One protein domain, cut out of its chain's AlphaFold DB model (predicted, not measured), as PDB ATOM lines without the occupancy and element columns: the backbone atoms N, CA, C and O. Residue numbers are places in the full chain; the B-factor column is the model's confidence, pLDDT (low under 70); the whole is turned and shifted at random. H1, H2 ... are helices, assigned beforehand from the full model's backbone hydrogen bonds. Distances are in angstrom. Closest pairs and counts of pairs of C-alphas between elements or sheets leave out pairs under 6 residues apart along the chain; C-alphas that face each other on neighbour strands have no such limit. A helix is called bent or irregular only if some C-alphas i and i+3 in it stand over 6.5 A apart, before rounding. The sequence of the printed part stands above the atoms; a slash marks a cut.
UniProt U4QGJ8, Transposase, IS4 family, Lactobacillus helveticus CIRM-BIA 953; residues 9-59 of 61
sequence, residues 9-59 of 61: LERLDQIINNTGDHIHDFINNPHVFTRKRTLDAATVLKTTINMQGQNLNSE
ATOM      1  N   LEU A   9     -24.733 -20.747 -37.239       86.19
ATOM      2  CA  LEU A   9     -24.254 -19.693 -38.123       86.19
ATOM      3  C   LEU A   9     -24.622 -19.944 -39.591       86.19
ATOM      4  O   LEU A   9     -25.072 -19.022 -40.256       86.19
ATOM      5  N   GLU A  10     -24.522 -21.179 -40.092       88.62
ATOM      6  CA  GLU A  10     -25.018 -21.541 -41.434       88.62
ATOM      7  C   GLU A  10     -26.533 -21.353 -41.531       88.62
ATOM      8  O   GLU A  10     -27.044 -20.888 -42.548       88.62
ATOM      9  N   ARG A  11     -27.274 -21.698 -40.471       90.25
ATOM     10  CA  ARG A  11     -28.727 -21.503 -40.452       90.25
ATOM     11  C   ARG A  11     -29.095 -20.023 -40.431       90.25
ATOM     12  O   ARG A  11     -30.024 -19.631 -41.132       90.25
ATOM     13  N   LEU A  12     -28.373 -19.219 -39.654       91.00
ATOM     14  CA  LEU A  12     -28.525 -17.768 -39.639       91.00
ATOM     15  C   LEU A  12     -28.214 -17.172 -41.018       91.00
ATOM     16  O   LEU A  12     -28.997 -16.372 -41.517       91.00
ATOM     17  N   ASP A  13     -27.135 -17.616 -41.665       90.62
ATOM     18  CA  ASP A  13     -26.762 -17.163 -43.007       90.62
ATOM     19  C   ASP A  13     -27.859 -17.472 -44.037       90.62
ATOM     20  O   ASP A  13     -28.273 -16.590 -44.788       90.62
ATOM     21  N   GLN A  14     -28.422 -18.685 -44.002       93.25
ATOM     22  CA  GLN A  14     -29.560 -19.068 -44.846       93.25
ATOM     23  C   GLN A  14     -30.788 -18.182 -44.627       93.25
ATOM     24  O   GLN A  14     -31.438 -17.798 -45.598       93.25
ATOM     25  N   ILE A  15     -31.117 -17.866 -43.370       93.38
ATOM     26  CA  ILE A  15     -32.250 -16.992 -43.038       93.38
ATOM     27  C   ILE A  15     -32.009 -15.587 -43.590       93.38
ATOM     28  O   ILE A  15     -32.916 -15.012 -44.187       93.38
ATOM     29  N   ILE A  16     -30.799 -15.046 -43.430       92.81
ATOM     30  CA  ILE A  16     -30.456 -13.711 -43.928       92.81
ATOM     31  C   ILE A  16     -30.544 -13.663 -45.456       92.81
ATOM     32  O   ILE A  16     -31.153 -12.739 -45.990       92.81
ATOM     33  N   ASN A  17     -29.990 -14.659 -46.153       91.94
ATOM     34  CA  ASN A  17     -30.031 -14.705 -47.616       91.94
ATOM     35  C   ASN A  17     -31.480 -14.826 -48.123       91.94
ATOM     36  O   ASN A  17     -31.901 -14.021 -48.943       91.94
ATOM     37  N   ASN A  18     -32.278 -15.744 -47.559       93.75
ATOM     38  CA  ASN A  18     -33.688 -15.907 -47.931       93.75
ATOM     39  C   ASN A  18     -34.506 -14.632 -47.652       93.75
ATOM     40  O   ASN A  18     -35.325 -14.221 -48.468       93.75
ATOM     41  N   THR A  19     -34.238 -13.961 -46.531       91.00
ATOM     42  CA  THR A  19     -34.855 -12.662 -46.230       91.00
ATOM     43  C   THR A  19     -34.469 -11.621 -47.278       91.00
ATOM     44  O   THR A  19     -35.338 -10.891 -47.735       91.00
ATOM     45  N   GLY A  20     -33.195 -11.559 -47.676       88.00
ATOM     46  CA  GLY A  20     -32.714 -10.654 -48.721       88.00
ATOM     47  C   GLY A  20     -33.399 -10.874 -50.074       88.00
ATOM     48  O   GLY A  20     -33.757  -9.893 -50.720       88.00
ATOM     49  N   ASP A  21     -33.646 -12.130 -50.454       88.88
ATOM     50  CA  ASP A  21     -34.334 -12.485 -51.704       88.88
ATOM     51  C   ASP A  21     -35.807 -12.039 -51.708       88.88
ATOM     52  O   ASP A  21     -36.318 -11.575 -52.727       88.88
ATOM     53  N   HIS A  22     -36.478 -12.136 -50.556       89.94
ATOM     54  CA  HIS A  22     -37.913 -11.867 -50.410       89.94
ATOM     55  C   HIS A  22     -38.246 -10.480 -49.848       89.94
ATOM     56  O   HIS A  22     -39.414 -10.122 -49.718       89.94
ATOM     57  N   ILE A  23     -37.252  -9.653 -49.510       84.69
ATOM     58  CA  ILE A  23     -37.506  -8.355 -48.861       84.69
ATOM     59  C   ILE A  23     -38.324  -7.405 -49.745       84.69
ATOM     60  O   ILE A  23     -39.062  -6.556 -49.248       84.69
ATOM     61  N   HIS A  24     -38.220  -7.576 -51.062       80.62
ATOM     62  CA  HIS A  24     -38.970  -6.812 -52.051       80.62
ATOM     63  C   HIS A  24     -40.446  -7.215 -52.137       80.62
ATOM     64  O   HIS A  24     -41.259  -6.395 -52.553       80.62
ATOM     65  N   ASP A  25     -40.820  -8.401 -51.647       86.75
ATOM     66  CA  ASP A  25     -42.223  -8.826 -51.551       86.75
ATOM     67  C   ASP A  25     -42.997  -7.978 -50.522       86.75
ATOM     68  O   ASP A  25     -44.217  -7.843 -50.597       86.75
ATOM     69  N   PHE A  26     -42.282  -7.366 -49.571       81.56
ATOM     70  CA  PHE A  26     -42.844  -6.543 -48.495       81.56
ATOM     71  C   PHE A  26     -42.572  -5.044 -48.666       81.56
ATOM     72  O   PHE A  26     -43.023  -4.236 -47.849       81.56
ATOM     73  N   ILE A  27     -41.818  -4.647 -49.697       79.38
ATOM     74  CA  ILE A  27     -41.364  -3.268 -49.887       79.38
ATOM     75  C   ILE A  27     -41.520  -2.852 -51.343       79.38
ATOM     76  O   ILE A  27     -40.773  -3.269 -52.221       79.38
ATOM     77  N   ASN A  28     -42.420  -1.896 -51.568       74.31
ATOM     78  CA  ASN A  28     -42.742  -1.388 -52.905       74.31
ATOM     79  C   ASN A  28     -41.604  -0.595 -53.567       74.31
ATOM     80  O   ASN A  28     -41.618  -0.384 -54.776       74.31
ATOM     81  N   ASN A  29     -40.640  -0.106 -52.783       75.31
ATOM     82  CA  ASN A  29     -39.492   0.625 -53.302       75.31
ATOM     83  C   ASN A  29     -38.234  -0.266 -53.248       75.31
ATOM     84  O   ASN A  29     -37.691  -0.500 -52.165       75.31
ATOM     85  N   PRO A  30     -37.710  -0.719 -54.401       67.62
ATOM     86  CA  PRO A  30     -36.541  -1.594 -54.442       67.62
ATOM     87  C   PRO A  30     -35.261  -0.918 -53.924       67.62
ATOM     88  O   PRO A  30     -34.272  -1.589 -53.644       67.62
ATOM     89  N   HIS A  31     -35.259   0.405 -53.746       68.44
ATOM     90  CA  HIS A  31     -34.092   1.152 -53.289       68.44
ATOM     91  C   HIS A  31     -33.971   1.292 -51.764       68.44
ATOM     92  O   HIS A  31     -32.940   1.780 -51.294       68.44
ATOM     93  N   VAL A  32     -34.964   0.861 -50.975       67.56
ATOM     94  CA  VAL A  32     -34.993   1.068 -49.505       67.56
ATOM     95  C   VAL A  32     -33.875   0.296 -48.790       67.56
ATOM     96  O   VAL A  32     -33.359   0.766 -47.780       67.56
ATOM     97  N   PHE A  33     -33.415  -0.816 -49.372       61.84
ATOM     98  CA  PHE A  33     -32.277  -1.611 -48.891       61.84
ATOM     99  C   PHE A  33     -30.987  -1.387 -49.692       61.84
ATOM    100  O   PHE A  33     -30.095  -2.224 -49.695       61.84
ATOM    101  N   THR A  34     -30.847  -0.230 -50.346       58.00
ATOM    102  CA  THR A  34     -29.633   0.127 -51.095       58.00
ATOM    103  C   THR A  34     -28.999   1.403 -50.538       58.00
ATOM    104  O   THR A  34     -29.116   2.489 -51.103       58.00
ATOM    105  N   ARG A  35     -28.293   1.319 -49.404       53.78
ATOM    106  CA  ARG A  35     -27.536   2.477 -48.891       53.78
ATOM    107  C   ARG A  35     -26.420   2.808 -49.902       53.78
ATOM    108  O   ARG A  35     -25.474   2.049 -50.045       53.78
ATOM    109  N   LYS A  36     -26.569   3.905 -50.660       54.56
ATOM    110  CA  LYS A  36     -25.679   4.324 -51.775       54.56
ATOM    111  C   LYS A  36     -25.491   3.312 -52.932       54.56
ATOM    112  O   LYS A  36     -24.566   3.479 -53.718       54.56
ATOM    113  N   ARG A  37     -26.406   2.349 -53.120       53.91
ATOM    114  CA  ARG A  37     -26.478   1.479 -54.324       53.91
ATOM    115  C   ARG A  37     -25.296   0.522 -54.586       53.91
ATOM    116  O   ARG A  37     -25.129   0.106 -55.726       53.91
ATOM    117  N   THR A  38     -24.505   0.135 -53.583       64.00
ATOM    118  CA  THR A  38     -23.362  -0.789 -53.794       64.00
ATOM    119  C   THR A  38     -23.450  -2.131 -53.073       64.00
ATOM    120  O   THR A  38     -22.649  -3.008 -53.374       64.00
ATOM    121  N   LEU A  39     -24.401  -2.317 -52.154       72.44
ATOM    122  CA  LEU A  39     -24.559  -3.563 -51.397       72.44
ATOM    123  C   LEU A  39     -25.963  -4.126 -51.625       72.44
ATOM    124  O   LEU A  39     -26.938  -3.371 -51.596       72.44
ATOM    125  N   ASP A  40     -26.047  -5.434 -51.860       82.12
ATOM    126  CA  ASP A  40     -27.310  -6.166 -51.911       82.12
ATOM    127  C   ASP A  40     -27.956  -6.260 -50.516       82.12
ATOM    128  O   ASP A  40     -27.314  -6.023 -49.486       82.12
ATOM    129  N   ALA A  41     -29.243  -6.608 -50.480       83.25
ATOM    130  CA  ALA A  41     -30.023  -6.643 -49.248       83.25
ATOM    131  C   ALA A  41     -29.437  -7.596 -48.191       83.25
ATOM    132  O   ALA A  41     -29.384  -7.234 -47.012       83.25
ATOM    133  N   ALA A  42     -28.946  -8.776 -48.586       87.69
ATOM    134  CA  ALA A  42     -28.351  -9.728 -47.651       87.69
ATOM    135  C   ALA A  42     -27.056  -9.163 -47.051       87.69
ATOM    136  O   ALA A  42     -26.853  -9.228 -45.837       87.69
ATOM    137  N   THR A  43     -26.214  -8.533 -47.868       84.75
ATOM    138  CA  THR A  43     -24.990  -7.871 -47.403       84.75
ATOM    139  C   THR A  43     -25.288  -6.712 -46.451       84.75
ATOM    140  O   THR A  43     -24.613  -6.571 -45.426       84.75
ATOM    141  N   VAL A  44     -26.328  -5.915 -46.714       83.19
ATOM    142  CA  VAL A  44     -26.781  -4.854 -45.797       83.19
ATOM    143  C   VAL A  44     -27.225  -5.433 -44.451       83.19
ATOM    144  O   VAL A  44     -26.831  -4.907 -43.406       83.19
ATOM    145  N   LEU A  45     -27.993  -6.525 -44.450       86.31
ATOM    146  CA  LEU A  45     -28.440  -7.196 -43.226       86.31
ATOM    147  C   LEU A  45     -27.258  -7.752 -42.420       86.31
ATOM    148  O   LEU A  45     -27.155  -7.466 -41.228       86.31
ATOM    149  N   LYS A  46     -26.327  -8.471 -43.062       88.06
ATOM    150  CA  LYS A  46     -25.115  -9.006 -42.406       88.06
ATOM    151  C   LYS A  46     -24.274  -7.894 -41.791       88.06
ATOM    152  O   LYS A  46     -23.883  -7.988 -40.634       88.06
ATOM    153  N   THR A  47     -24.050  -6.823 -42.550       81.62
ATOM    154  CA  THR A  47     -23.282  -5.660 -42.090       81.62
ATOM    155  C   THR A  47     -23.953  -5.013 -40.882       81.62
ATOM    156  O   THR A  47     -23.298  -4.767 -39.883       81.62
ATOM    157  N   THR A  48     -25.274  -4.821 -40.920       81.19
ATOM    158  CA  THR A  48     -26.032  -4.231 -39.801       81.19
ATOM    159  C   THR A  48     -25.978  -5.095 -38.536       81.19
ATOM    160  O   THR A  48     -25.865  -4.560 -37.436       81.19
ATOM    161  N   ILE A  49     -26.050  -6.422 -38.680       85.88
ATOM    162  CA  ILE A  49     -25.940  -7.364 -37.555       85.88
ATOM    163  C   ILE A  49     -24.533  -7.333 -36.962       85.88
ATOM    164  O   ILE A  49     -24.397  -7.218 -35.745       85.88
ATOM    165  N   ASN A  50     -23.505  -7.405 -37.812       83.00
ATOM    166  CA  ASN A  50     -22.108  -7.312 -37.385       83.00
ATOM    167  C   ASN A  50     -21.840  -5.990 -36.664       83.00
ATOM    168  O   ASN A  50     -21.136  -6.004 -35.665       83.00
ATOM    169  N   MET A  51     -22.511  -4.921 -37.103       81.81
ATOM    170  CA  MET A  51     -22.439  -3.605 -36.485       81.81
ATOM    171  C   MET A  51     -23.023  -3.526 -35.072       81.81
ATOM    172  O   MET A  51     -22.749  -2.572 -34.355       81.81
ATOM    173  N   GLN A  52     -23.870  -4.475 -34.653       81.50
ATOM    174  CA  GLN A  52     -24.485  -4.511 -33.313       81.50
ATOM    175  C   GLN A  52     -25.128  -3.179 -32.858       81.50
ATOM    176  O   GLN A  52     -25.157  -2.855 -31.671       81.50
ATOM    177  N   GLY A  53     -25.649  -2.381 -33.798       70.56
ATOM    178  CA  GLY A  53     -26.219  -1.056 -33.518       70.56
ATOM    179  C   GLY A  53     -25.203   0.091 -33.434       70.56
ATOM    180  O   GLY A  53     -25.604   1.245 -33.279       70.56
ATOM    181  N   GLN A  54     -23.911  -0.193 -33.593       73.12
ATOM    182  CA  GLN A  54     -22.886   0.807 -33.873       73.12
ATOM    183  C   GLN A  54     -23.015   1.313 -35.310       73.12
ATOM    184  O   GLN A  54     -23.746   0.765 -36.135       73.12
ATOM    185  N   ASN A  55     -22.334   2.411 -35.621       70.44
ATOM    186  CA  ASN A  55     -22.238   2.905 -36.990       70.44
ATOM    187  C   ASN A  55     -20.921   2.425 -37.628       70.44
ATOM    188  O   ASN A  55     -19.968   2.112 -36.925       70.44
ATOM    189  N   LEU A  56     -20.855   2.399 -38.963       64.06
ATOM    190  CA  LEU A  56     -19.695   1.871 -39.690       64.06
ATOM    191  C   LEU A  56     -18.404   2.632 -39.340       64.06
ATOM    192  O   LEU A  56     -17.327   2.054 -39.315       64.06
ATOM    193  N   ASN A  57     -18.515   3.929 -39.033       65.25
ATOM    194  CA  ASN A  57     -17.368   4.738 -38.627       65.25
ATOM    195  C   ASN A  57     -16.870   4.353 -37.225       65.25
ATOM    196  O   ASN A  57     -15.690   4.512 -36.951       65.25
ATOM    197  N   SER A  58     -17.751   3.858 -36.352       59.31
ATOM    198  CA  SER A  58     -17.413   3.374 -35.010       59.31
ATOM    199  C   SER A  58     -16.784   1.980 -35.006       59.31
ATOM    200  O   SER A  58     -16.187   1.625 -34.002       59.31
ATOM    201  N   GLU A  59     -16.900   1.204 -36.090       49.06
ATOM    202  CA  GLU A  59     -16.268  -0.123 -36.213       49.06
ATOM    203  C   GLU A  59     -14.934  -0.119 -36.971       49.06
ATOM    204  O   GLU A  59     -14.173  -1.080 -36.895       49.06
TER     205      GLU A  59
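This is residues 9 to 59 of the 61 residues of the protein "Transposase, IS4 family" of Lactobacillus helveticus CIRM-BIA 953 (UniProt U4QGJ8). A long, kinked helix, H1, and a shorter one, H2, make an open V, the beginning of H2 meeting H1 near Gly 20; residues 27 to 40 loop from the end of H1 back to H2, and the short H3 lies beyond H2, touching no helix. The printed part has 51 residues, all helix in class, in the order H1, H2, H3. It is only just compact, close to loose, with a radius of gyration of the C-alphas of 11.6 A and spans of 32 by 28 by 16 A.

H1, residues 9 to 26, has a kink of 38 degrees near residue 20 and is irregular, C-alphas 21 and 24 being 7.3 A apart. With residues 16 to 23 alone it touches H2, residues 41 to 50; the closest C-alphas, of Gly 20 and Ala 42, are 4.6 A apart. They run opposite ways at a steep tilt of 48 degrees. H3, residues 56 to 59, is apart from both. Every O i to N i+4 pair is within hydrogen-bond range in H2, 11 of 14 in H1; H3 is too short for one.

H1 begins at C-alpha 9 (-24.254, -19.693, -38.123) and measures 25.0 A; H2 measures 14.3 A. H3 ends at C-alpha 59 (-16.268, -0.123, -36.213).

The C-alphas of Asp 25 and Ser 58 are farthest apart, 32.2 A. The printed part has no cut; H1 to H2 is a long link, H2 to H3 a tight one. pLDDT is under 70 at residues 30 to 38 and 56 to 59.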